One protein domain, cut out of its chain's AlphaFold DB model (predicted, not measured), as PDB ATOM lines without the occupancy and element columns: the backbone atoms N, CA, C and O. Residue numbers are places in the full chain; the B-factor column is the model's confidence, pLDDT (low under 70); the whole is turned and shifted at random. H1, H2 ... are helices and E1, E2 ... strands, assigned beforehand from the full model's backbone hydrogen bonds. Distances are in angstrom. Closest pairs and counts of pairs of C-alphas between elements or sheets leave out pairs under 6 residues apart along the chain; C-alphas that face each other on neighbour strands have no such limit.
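What this domain is: This is residues 220 to 295 and 488 to 492 of the 599 residues of the protein "Putative mcKusick-Kaufman/Bardet-Biedl syndromes putative chaperonin" of Stichopus japonicus (UniProt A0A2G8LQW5). Helix H1 crosses over the longer helix H2 at a steep angle, and beyond H2, on the side away from H1, lie two separate strands, E2 nearer to H2 and E1 farther out. After H2 a long link loops out, with residues 266 to 271 sticking out, and the chain folds back into E1 and again into E2. The printed part has 81 residues, with two named helices and two named strands in the order H1, H2, E1, E2; no two strands pair, and the class is mixed, helices and strands. The whole is only just loose, close to compact, with a radius of gyration of the C-alphas of 14.1 A, and its outline is flat, spanning 41 by 33 by 17 A.

How they stand to each other: H1, residues 225 to 237, and H2, residues 246 to 263, touch, with the C-alphas of Val 232 and Ser 253 closest at 5.7 A. Their lines stand at a steep tilt of 58 degrees, and they run opposite ways. H2 touches H1 with residues 249 to 257 alone. E1, residues 277 to 283, has 2 pairs of C-alphas within 8 A of H2; the closest are those of Ser 263 and Val 277, 7.7 A apart. E2, residues 291 to 294, has 4 such pairs with H2; the closest are the C-alphas of Thr 259 and Leu 292, 6.9 A apart. H1 is apart from E1 and from E2, and E1 and E2 are apart from each other. E1 and E2 each pair with no named strand. In H2 every O i to N i+4 pair is within hydrogen-bond range; in H1, 8 of 9 are.

Where its parts are: H1 begins at C-alpha 225, at (33.071, 29.393, 12.252), and is 17.9 A long from first to last C-alpha. H2 begins at C-alpha 246, at (18.065, 38.192, 16.684), and is 25.7 A long. E1 runs 19.2 A from C-alpha 277 to C-alpha 283. E2, residues 291 to 294, ends at C-alpha 294, at (38.212, 48.250, 2.702).

The domain as a whole: The two C-alphas farthest apart are those of Glu 270 and Gly 284, at 41.7 A. Residues 296 to 487 are not printed, and C-alphas 295 and 488 are 27.8 A apart across the cut. The C-alphas of Ile 220 and Val 492, the first and last printed, are 10.1 A apart. The link from H2 to E1, residues 264 to 276, is long; the links from H1 to H2 and from E1 to E2 are short. The mean pLDDT of the printed part is 83.6, and residues 265 to 275 are under 70.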
ATOM      1  N   ILE A 220      38.434  26.736  22.108       80.69
ATOM      2  CA  ILE A 220      37.723  26.927  20.843       80.69
ATOM      3  C   ILE A 220      38.658  26.609  19.677       80.69
ATOM      4  O   ILE A 220      39.787  27.100  19.617       80.69
ATOM      5  N   ASP A 221      38.161  25.816  18.730       80.00
ATOM      6  CA  ASP A 221      38.782  25.678  17.418       80.00
ATOM      7  C   ASP A 221      38.445  26.896  16.546       80.00
ATOM      8  O   ASP A 221      37.281  27.159  16.237       80.00
ATOM      9  N   LEU A 222      39.478  27.635  16.144       75.25
ATOM     10  CA  LEU A 222      39.372  28.821  15.290       75.25
ATOM     11  C   LEU A 222      38.920  28.479  13.865       75.25
ATOM     12  O   LEU A 222      38.395  29.340  13.163       75.25
ATOM     13  N   SER A 223      39.084  27.219  13.456       79.69
ATOM     14  CA  SER A 223      38.599  26.701  12.171       79.69
ATOM     15  C   SER A 223      37.073  26.579  12.153       79.69
ATOM     16  O   SER A 223      36.450  26.592  11.090       79.69
ATOM     17  N   ASN A 224      36.452  26.470  13.332       85.44
ATOM     18  CA  ASN A 224      35.015  26.330  13.469       85.44
ATOM     19  C   ASN A 224      34.338  27.710  13.526       85.44
ATOM     20  O   ASN A 224      34.241  28.360  14.573       85.44
ATOM     21  N   LEU A 225      33.808  28.136  12.377       86.56
ATOM     22  CA  LEU A 225      33.071  29.393  12.252       86.56
ATOM     23  C   LEU A 225      31.839  29.457  13.165       86.56
ATOM     24  O   LEU A 225      31.530  30.531  13.677       86.56
ATOM     25  N   ASP A 226      31.154  28.340  13.421       87.50
ATOM     26  CA  ASP A 226      29.969  28.327  14.283       87.50
ATOM     27  C   ASP A 226      30.323  28.595  15.747       87.50
ATOM     28  O   ASP A 226      29.605  29.330  16.433       87.50
ATOM     29  N   ALA A 227      31.463  28.078  16.209       86.25
ATOM     30  CA  ALA A 227      31.982  28.349  17.544       86.25
ATOM     31  C   ALA A 227      32.322  29.839  17.727       86.25
ATOM     32  O   ALA A 227      31.911  30.468  18.709       86.25
ATOM     33  N   MET A 228      33.001  30.432  16.740       87.19
ATOM     34  CA  MET A 228      33.322  31.862  16.705       87.19
ATOM     35  C   MET A 228      32.064  32.738  16.641       87.19
ATOM     36  O   MET A 228      31.923  33.699  17.403       87.19
ATOM     37  N   LEU A 229      31.098  32.378  15.794       90.50
ATOM     38  CA  LEU A 229      29.808  33.062  15.719       90.50
ATOM     39  C   LEU A 229      29.051  32.961  17.040       90.50
ATOM     40  O   LEU A 229      28.454  33.943  17.472       90.50
ATOM     41  N   CYS A 230      29.063  31.803  17.699       88.25
ATOM     42  CA  CYS A 230      28.437  31.617  19.004       88.25
ATOM     43  C   CYS A 230      29.045  32.551  20.059       88.25
ATOM     44  O   CYS A 230      28.309  33.248  20.767       88.25
ATOM     45  N   LEU A 231      30.378  32.628  20.111       87.19
ATOM     46  CA  LEU A 231      31.096  33.534  21.000       87.19
ATOM     47  C   LEU A 231      30.683  34.993  20.760       87.19
ATOM     48  O   LEU A 231      30.273  35.679  21.698       87.19
ATOM     49  N   VAL A 232      30.686  35.451  19.508       90.44
ATOM     50  CA  VAL A 232      30.324  36.833  19.160       90.44
ATOM     51  C   VAL A 232      28.844  37.122  19.448       90.44
ATOM     52  O   VAL A 232      28.512  38.142  20.058       90.44
ATOM     53  N   ARG A 233      27.940  36.198  19.097       90.25
ATOM     54  CA  ARG A 233      26.498  36.305  19.383       90.25
ATOM     55  C   ARG A 233      26.233  36.461  20.877       90.25
ATOM     56  O   ARG A 233      25.353  37.236  21.251       90.25
ATOM     57  N   SER A 234      26.977  35.749  21.727       85.62
ATOM     58  CA  SER A 234      26.812  35.820  23.185       85.62
ATOM     59  C   SER A 234      27.027  37.244  23.722       85.62
ATOM     60  O   SER A 234      26.276  37.704  24.586       85.62
ATOM     61  N   ILE A 235      27.969  37.990  23.135       85.94
ATOM     62  CA  ILE A 235      28.293  39.368  23.519       85.94
ATOM     63  C   ILE A 235      27.130  40.299  23.178       85.94
ATOM     64  O   ILE A 235      26.655  41.025  24.055       85.94
ATOM     65  N   PHE A 236      26.610  40.241  21.949       86.50
ATOM     66  CA  PHE A 236      25.463  41.062  21.551       86.50
ATOM     67  C   PHE A 236      24.191  40.704  22.334       86.50
ATOM     68  O   PHE A 236      23.491  41.597  22.810       86.50
ATOM     69  N   ARG A 237      23.923  39.407  22.549       83.31
ATOM     70  CA  ARG A 237      22.771  38.927  23.341       83.31
ATOM     71  C   ARG A 237      22.805  39.428  24.786       83.31
ATOM     72  O   ARG A 237      21.756  39.701  25.361       83.31
ATOM     73  N   SER A 238      23.995  39.604  25.359       76.81
ATOM     74  CA  SER A 238      24.158  40.134  26.718       76.81
ATOM     75  C   SER A 238      23.857  41.639  26.854       76.81
ATOM     76  O   SER A 238      23.808  42.155  27.973       76.81
ATOM     77  N   LYS A 239      23.648  42.363  25.742       77.50
ATOM     78  CA  LYS A 239      23.478  43.826  25.710       77.50
ATOM     79  C   LYS A 239      22.180  44.245  25.003       77.50
ATOM     80  O   LYS A 239      22.219  44.813  23.912       77.50
ATOM     81  N   PRO A 240      21.011  44.062  25.644       70.12
ATOM     82  CA  PRO A 240      19.732  44.444  25.044       70.12
ATOM     83  C   PRO A 240      19.557  45.967  24.882       70.12
ATOM     84  O   PRO A 240      18.701  46.397  24.117       70.12
ATOM     85  N   SER A 241      20.391  46.796  25.525       73.00
ATOM     86  CA  SER A 241      20.440  48.256  25.324       73.00
ATOM     87  C   SER A 241      20.785  48.678  23.894       73.00
ATOM     88  O   SER A 241      20.493  49.811  23.507       73.00
ATOM     89  N   CYS A 242      21.384  47.784  23.103       79.94
ATOM     90  CA  CYS A 242      21.607  48.019  21.684       79.94
ATOM     91  C   CYS A 242      20.301  48.008  20.875       79.94
ATOM     92  O   CYS A 242      20.312  48.516  19.766       79.94
ATOM     93  N   CYS A 243      19.187  47.478  21.408       84.38
ATOM     94  CA  CYS A 243      17.889  47.398  20.720       84.38
ATOM     95  C   CYS A 243      17.950  46.671  19.360       84.38
ATOM     96  O   CYS A 243      17.278  47.058  18.403       84.38
ATOM     97  N   VAL A 244      18.756  45.609  19.300       87.88
ATOM     98  CA  VAL A 244      19.012  44.807  18.099       87.88
ATOM     99  C   VAL A 244      18.227  43.493  18.172       87.88
ATOM    100  O   VAL A 244      18.199  42.830  19.210       87.88
ATOM    101  N   SER A 245      17.582  43.111  17.073       91.25
ATOM    102  CA  SER A 245      16.857  41.845  16.916       91.25
ATOM    103  C   SER A 245      17.798  40.647  16.733       91.25
ATOM    104  O   SER A 245      18.974  40.791  16.413       91.25
ATOM    105  N   THR A 246      17.281  39.426  16.880       89.81
ATOM    106  CA  THR A 246      18.065  38.192  16.684       89.81
ATOM    107  C   THR A 246      18.627  38.053  15.266       89.81
ATOM    108  O   THR A 246      19.741  37.560  15.101       89.81
ATOM    109  N   VAL A 247      17.888  38.521  14.254       92.88
ATOM    110  CA  VAL A 247      18.328  38.530  12.851       92.88
ATOM    111  C   VAL A 247      19.489  39.504  12.657       92.88
ATOM    112  O   VAL A 247      20.524  39.132  12.110       92.88
ATOM    113  N   GLU A 248      19.356  40.725  13.175       94.12
ATOM    114  CA  GLU A 248      20.414  41.738  13.103       94.12
ATOM    115  C   GLU A 248      21.666  41.300  13.890       94.12
ATOM    116  O   GLU A 248      22.782  41.522  13.427       94.12
ATOM    117  N   ILE A 249      21.515  40.603  15.028       93.25
ATOM    118  CA  ILE A 249      22.645  40.018  15.774       93.25
ATOM    119  C   ILE A 249      23.440  39.047  14.898       93.25
ATOM    120  O   ILE A 249      24.668  39.053  14.957       93.25
ATOM    121  N   ASN A 250      22.778  38.218  14.088       92.81
ATOM    122  CA  ASN A 250      23.474  37.277  13.210       92.81
ATOM    123  C   ASN A 250      24.312  38.000  12.154       92.81
ATOM    124  O   ASN A 250      25.467  37.632  11.963       92.81
ATOM    125  N   ILE A 251      23.761  39.050  11.545       93.56
ATOM    126  CA  ILE A 251      24.453  39.857  10.531       93.56
ATOM    127  C   ILE A 251      25.640  40.599  11.140       93.56
ATOM    128  O   ILE A 251      26.742  40.558  10.601       93.56
ATOM    129  N   LEU A 252      25.449  41.218  12.306       95.31
ATOM    130  CA  LEU A 252      26.540  41.863  13.034       95.31
ATOM    131  C   LEU A 252      27.620  40.858  13.432       95.31
ATOM    132  O   LEU A 252      28.801  41.170  13.338       95.31
ATOM    133  N   SER A 253      27.236  39.647  13.841       94.88
ATOM    134  CA  SER A 253      28.194  38.608  14.228       94.88
ATOM    135  C   SER A 253      29.016  38.126  13.036       94.88
ATOM    136  O   SER A 253      30.234  38.020  13.149       94.88
ATOM    137  N   SER A 254      28.380  37.902  11.880       94.06
ATOM    138  CA  SER A 254      29.111  37.602  10.646       94.06
ATOM    139  C   SER A 254      30.009  38.759  10.228       94.06
ATOM    140  O   SER A 254      31.133  38.519   9.804       94.06
ATOM    141  N   LEU A 255      29.557  40.004  10.402       95.19
ATOM    142  CA  LEU A 255      30.342  41.180  10.050       95.19
ATOM    143  C   LEU A 255      31.583  41.314  10.935       95.19
ATOM    144  O   LEU A 255      32.655  41.574  10.412       95.19
ATOM    145  N   VAL A 256      31.473  41.074  12.247       94.12
ATOM    146  CA  VAL A 256      32.629  41.055  13.160       94.12
ATOM    147  C   VAL A 256      33.679  40.046  12.695       94.12
ATOM    148  O   VAL A 256      34.863  40.375  12.669       94.12
ATOM    149  N   LEU A 257      33.262  38.838  12.298       91.69
ATOM    150  CA  LEU A 257      34.190  37.828  11.786       91.69
ATOM    151  C   LEU A 257      34.763  38.210  10.419       91.69
ATOM    152  O   LEU A 257      35.957  38.055  10.203       91.69
ATOM    153  N   GLN A 258      33.957  38.769   9.516       91.00
ATOM    154  CA  GLN A 258      34.455  39.305   8.244       91.00
ATOM    155  C   GLN A 258      35.498  40.398   8.475       91.00
ATOM    156  O   GLN A 258      36.541  40.387   7.829       91.00
ATOM    157  N   THR A 259      35.261  41.307   9.422       90.50
ATOM    158  CA  THR A 259      36.224  42.337   9.823       90.50
ATOM    159  C   THR A 259      37.494  41.715  10.391       90.50
ATOM    160  O   THR A 259      38.581  42.170  10.048       90.50
ATOM    161  N   LEU A 260      37.375  40.670  11.215       87.94
ATOM    162  CA  LEU A 260      38.516  39.927  11.747       87.94
ATOM    163  C   LEU A 260      39.364  39.353  10.611       87.94
ATOM    164  O   LEU A 260      40.518  39.732  10.480       87.94
ATOM    165  N   PHE A 261      38.783  38.514   9.752       85.19
ATOM    166  CA  PHE A 261      39.513  37.875   8.655       85.19
ATOM    167  C   PHE A 261      40.070  38.878   7.650       85.19
ATOM    168  O   PHE A 261      41.167  38.682   7.148       85.19
ATOM    169  N   SER A 262      39.349  39.970   7.398       83.06
ATOM    170  CA  SER A 262      39.835  41.009   6.492       83.06
ATOM    171  C   SER A 262      40.999  41.787   7.087       83.06
ATOM    172  O   SER A 262      41.810  42.277   6.331       83.06
ATOM    173  N   SER A 263      41.093  41.937   8.410       76.56
ATOM    174  CA  SER A 263      42.136  42.774   9.022       76.56
ATOM    175  C   SER A 263      43.370  41.983   9.471       76.56
ATOM    176  O   SER A 263      44.314  42.570  10.001       76.56
ATOM    177  N   LEU A 264      43.360  40.655   9.328       73.88
ATOM    178  CA  LEU A 264      44.492  39.806   9.680       73.88
ATOM    179  C   LEU A 264      45.450  39.676   8.490       73.88
ATOM    180  O   LEU A 264      44.995  39.372   7.390       73.88
ATOM    181  N   PRO A 265      46.766  39.850   8.699       66.94
ATOM    182  CA  PRO A 265      47.753  39.505   7.686       66.94
ATOM    183  C   PRO A 265      47.859  37.980   7.528       66.94
ATOM    184  O   PRO A 265      47.731  37.244   8.509       66.94
ATOM    185  N   ASP A 266      48.188  37.518   6.318       61.09
ATOM    186  CA  ASP A 266      48.351  36.091   5.984       61.09
ATOM    187  C   ASP A 266      49.393  35.369   6.857       61.09
ATOM    188  O   ASP A 266      49.261  34.182   7.156       61.09
ATOM    189  N   ASN A 267      50.417  36.096   7.317       57.91
ATOM    190  CA  ASN A 267      51.410  35.604   8.267       57.91
ATOM    191  C   ASN A 267      51.163  36.236   9.637       57.91
ATOM    192  O   ASN A 267      51.521  37.392   9.857       57.91
ATOM    193  N   LEU A 268      50.577  35.478  10.565       57.44
ATOM    194  CA  LEU A 268      50.358  35.922  11.942       57.44
ATOM    195  C   LEU A 268      51.709  36.045  12.678       57.44
ATOM    196  O   LEU A 268      52.346  35.021  12.936       57.44
ATOM    197  N   PRO A 269      52.178  37.253  13.046       56.06
ATOM    198  CA  PRO A 269      53.342  37.378  13.914       56.06
ATOM    199  C   PRO A 269      53.024  36.828  15.315       56.06
ATOM    200  O   PRO A 269      51.910  36.989  15.809       56.06
ATOM    201  N   GLU A 270      54.020  36.236  15.991       50.41
ATOM    202  CA  GLU A 270      53.882  35.676  17.354       50.41
ATOM    203  C   GLU A 270      53.341  36.697  18.376       50.41
ATOM    204  O   GLU A 270      52.665  36.332  19.338       50.41
ATOM    205  N   ASN A 271      53.583  37.992  18.142       53.03
ATOM    206  CA  ASN A 271      52.929  39.084  18.854       53.03
ATOM    207  C   ASN A 271      51.703  39.539  18.059       53.03
ATOM    208  O   ASN A 271      51.815  40.408  17.191       53.03
ATOM    209  N   LEU A 272      50.538  38.963  18.365       53.09
ATOM    210  CA  LEU A 272      49.282  39.309  17.708       53.09
ATOM    211  C   LEU A 272      48.938  40.788  17.970       53.09
ATOM    212  O   LEU A 272      48.443  41.164  19.035       53.09
ATOM    213  N   PHE A 273      49.231  41.657  17.004       58.75
ATOM    214  CA  PHE A 273      48.755  43.034  17.020       58.75
ATOM    215  C   PHE A 273      47.259  43.004  16.715       58.75
ATOM    216  O   PHE A 273      46.862  42.521  15.659       58.75
ATOM    217  N   ILE A 274      46.420  43.498  17.632       65.94
ATOM    218  CA  ILE A 274      44.983  43.630  17.371       65.94
ATOM    219  C   ILE A 274      44.832  44.633  16.223       65.94
ATOM    220  O   ILE A 274      45.122  45.818  16.435       65.94
ATOM    221  N   PRO A 275      44.392  44.193  15.030       67.38
ATOM    222  CA  PRO A 275      44.305  45.082  13.892       67.38
ATOM    223  C   PRO A 275      43.317  46.190  14.215       67.38
ATOM    224  O   PRO A 275      42.268  45.961  14.832       67.38
ATOM    225  N   ARG A 276      43.664  47.413  13.832       74.88
ATOM    226  CA  ARG A 276      42.856  48.572  14.167       74.88
ATOM    227  C   ARG A 276      41.763  48.756  13.121       74.88
ATOM    228  O   ARG A 276      42.052  48.999  11.958       74.88
ATOM    229  N   VAL A 277      40.519  48.693  13.580       86.50
ATOM    230  CA  VAL A 277      39.322  48.922  12.765       86.50
ATOM    231  C   VAL A 277      38.830  50.341  12.995       86.50
ATOM    232  O   VAL A 277      38.696  50.778  14.143       86.50
ATOM    233  N   GLU A 278      38.541  51.050  11.911       89.81
ATOM    234  CA  GLU A 278      37.916  52.366  11.976       89.81
ATOM    235  C   GLU A 278      36.388  52.241  11.935       89.81
ATOM    236  O   GLU A 278      35.826  51.356  11.291       89.81
ATOM    237  N   TYR A 279      35.696  53.123  12.659       92.00
ATOM    238  CA  TYR A 279      34.241  53.060  12.829       92.00
ATOM    239  C   TYR A 279      33.581  54.363  12.407       92.00
ATOM    240  O   TYR A 279      33.699  55.371  13.116       92.00
ATOM    241  N   VAL A 280      32.793  54.304  11.338       92.69
ATOM    242  CA  VAL A 280      31.928  55.400  10.889       92.69
ATOM    243  C   VAL A 280      30.503  55.125  11.358       92.69
ATOM    244  O   VAL A 280      29.997  54.020  11.205       92.69
ATOM    245  N   THR A 281      29.853  56.107  11.977       93.38
ATOM    246  CA  THR A 281      28.522  55.936  12.581       93.38
ATOM    247  C   THR A 281      27.465  56.727  11.827       93.38
ATOM    248  O   THR A 281      27.565  57.948  11.759       93.38
ATOM    249  N   MET A 282      26.423  56.042  11.353       92.69
ATOM    250  CA  MET A 282      25.294  56.612  10.613       92.69
ATOM    251  C   MET A 282      23.989  56.438  11.403       92.69
ATOM    252  O   MET A 282      23.468  55.327  11.548       92.69
ATOM    253  N   ALA A 283      23.453  57.534  11.941       92.88
ATOM    254  CA  ALA A 283      22.190  57.523  12.679       92.88
ATOM    255  C   ALA A 283      20.980  57.646  11.738       92.88
ATOM    256  O   ALA A 283      21.053  58.319  10.716       92.88
ATOM    257  N   GLY A 284      19.861  57.016  12.104       92.38
ATOM    258  CA  GLY A 284      18.589  57.080  11.369       92.38
ATOM    259  C   GLY A 284      18.341  55.922  10.397       92.38
ATOM    260  O   GLY A 284      17.222  55.773   9.913       92.38
ATOM    261  N   TYR A 285      19.330  55.054  10.174       94.06
ATOM    262  CA  TYR A 285      19.242  53.919   9.248       94.06
ATOM    263  C   TYR A 285      19.072  52.585   9.986       94.06
ATOM    264  O   TYR A 285      19.493  52.457  11.139       94.06
ATOM    265  N   PRO A 286      18.452  51.564   9.368       93.94
ATOM    266  CA  PRO A 286      18.330  50.255   9.998       93.94
ATOM    267  C   PRO A 286      19.703  49.587  10.159       93.94
ATOM    268  O   PRO A 286      20.622  49.823   9.380       93.94
ATOM    269  N   VAL A 287      19.833  48.712  11.161       94.38
ATOM    270  CA  VAL A 287      21.100  48.013  11.466       94.38
ATOM    271  C   VAL A 287      21.577  47.156  10.291       94.38
ATOM    272  O   VAL A 287      22.775  46.974  10.114       94.38
ATOM    273  N   MET A 288      20.646  46.692   9.459       92.81
ATOM    274  CA  MET A 288      20.903  45.893   8.256       92.81
ATOM    275  C   MET A 288      21.778  46.606   7.211       92.81
ATOM    276  O   MET A 288      22.424  45.927   6.425       92.81
ATOM    277  N   GLU A 289      21.832  47.943   7.218       94.12
ATOM    278  CA  GLU A 289      22.685  48.740   6.312       94.12
ATOM    279  C   GLU A 289      24.151  48.819   6.774       94.12
ATOM    280  O   GLU A 289      25.006  49.395   6.098       94.12
ATOM    281  N   THR A 290      24.452  48.255   7.946       95.12
ATOM    282  CA  THR A 290      25.815  48.154   8.469       95.12
ATOM    283  C   THR A 290      26.663  47.312   7.519       95.12
ATOM    284  O   THR A 290      26.295  46.184   7.189       95.12
ATOM    285  N   LYS A 291      27.825  47.829   7.114       93.81
ATOM    286  CA  LYS A 291      28.695  47.175   6.129       93.81
ATOM    287  C   LYS A 291      30.176  47.411   6.398       93.81
ATOM    288  O   LYS A 291      30.561  48.399   7.026       93.81
ATOM    289  N   LEU A 292      30.995  46.494   5.894       92.88
ATOM    290  CA  LEU A 292      32.452  46.570   5.907       92.88
ATOM    291  C   LEU A 292      32.932  47.199   4.600       92.88
ATOM    292  O   LEU A 292      32.459  46.832   3.525       92.88
ATOM    293  N   ILE A 293      33.864  48.140   4.695       90.69
ATOM    294  CA  ILE A 293      34.545  48.749   3.554       90.69
ATOM    295  C   ILE A 293      36.050  48.639   3.769       90.69
ATOM    296  O   ILE A 293      36.559  48.875   4.865       90.69
ATOM    297  N   ASN A 294      36.758  48.307   2.696       88.19
ATOM    298  CA  ASN A 294      38.212  48.250   2.702       88.19
ATOM    299  C   ASN A 294      38.795  49.658   2.575       88.19
ATOM    300  O   ASN A 294      38.332  50.463   1.760       88.19
ATOM    301  N   GLY A 295      39.825  49.936   3.372       89.38
ATOM    302  CA  GLY A 295      40.473  51.237   3.414       89.38
ATOM    303  C   GLY A 295      39.892  52.181   4.464       89.38
ATOM    304  O   GLY A 295      39.200  51.771   5.400       89.38
ATOM    305  N   ASN A 488      44.558  33.509  22.610       79.44
ATOM    306  CA  ASN A 488      44.184  32.679  23.746       79.44
ATOM    307  C   ASN A 488      42.827  32.020  23.450       79.44
ATOM    308  O   ASN A 488      41.787  32.606  23.758       79.44
ATOM    309  N   PRO A 489      42.814  30.806  22.871       81.94
ATOM    310  CA  PRO A 489      41.583  30.130  22.459       81.94
ATOM    311  C   PRO A 489      40.788  29.528  23.628       81.94
ATOM    312  O   PRO A 489      39.820  28.808  23.403       81.94
ATOM    313  N   GLU A 490      41.188  29.771  24.875       82.94
ATOM    314  CA  GLU A 490      40.480  29.275  26.053       82.94
ATOM    315  C   GLU A 490      39.294  30.168  26.411       82.94
ATOM    316  O   GLU A 490      39.422  31.381  26.589       82.94
ATOM    317  N   VAL A 491      38.128  29.548  26.571       82.12
ATOM    318  CA  VAL A 491      36.889  30.213  26.964       82.12
ATOM    319  C   VAL A 491      36.239  29.518  28.144       82.12
ATOM    320  O   VAL A 491      36.427  28.328  28.382       82.12
ATOM    321  N   VAL A 492      35.428  30.272  28.878       83.56
ATOM    322  CA  VAL A 492      34.674  29.782  30.033       83.56
ATOM    323  C   VAL A 492      33.177  30.009  29.825       83.56
ATOM    324  O   VAL A 492      32.788  30.957  29.133       83.56
TER     325      VAL A 492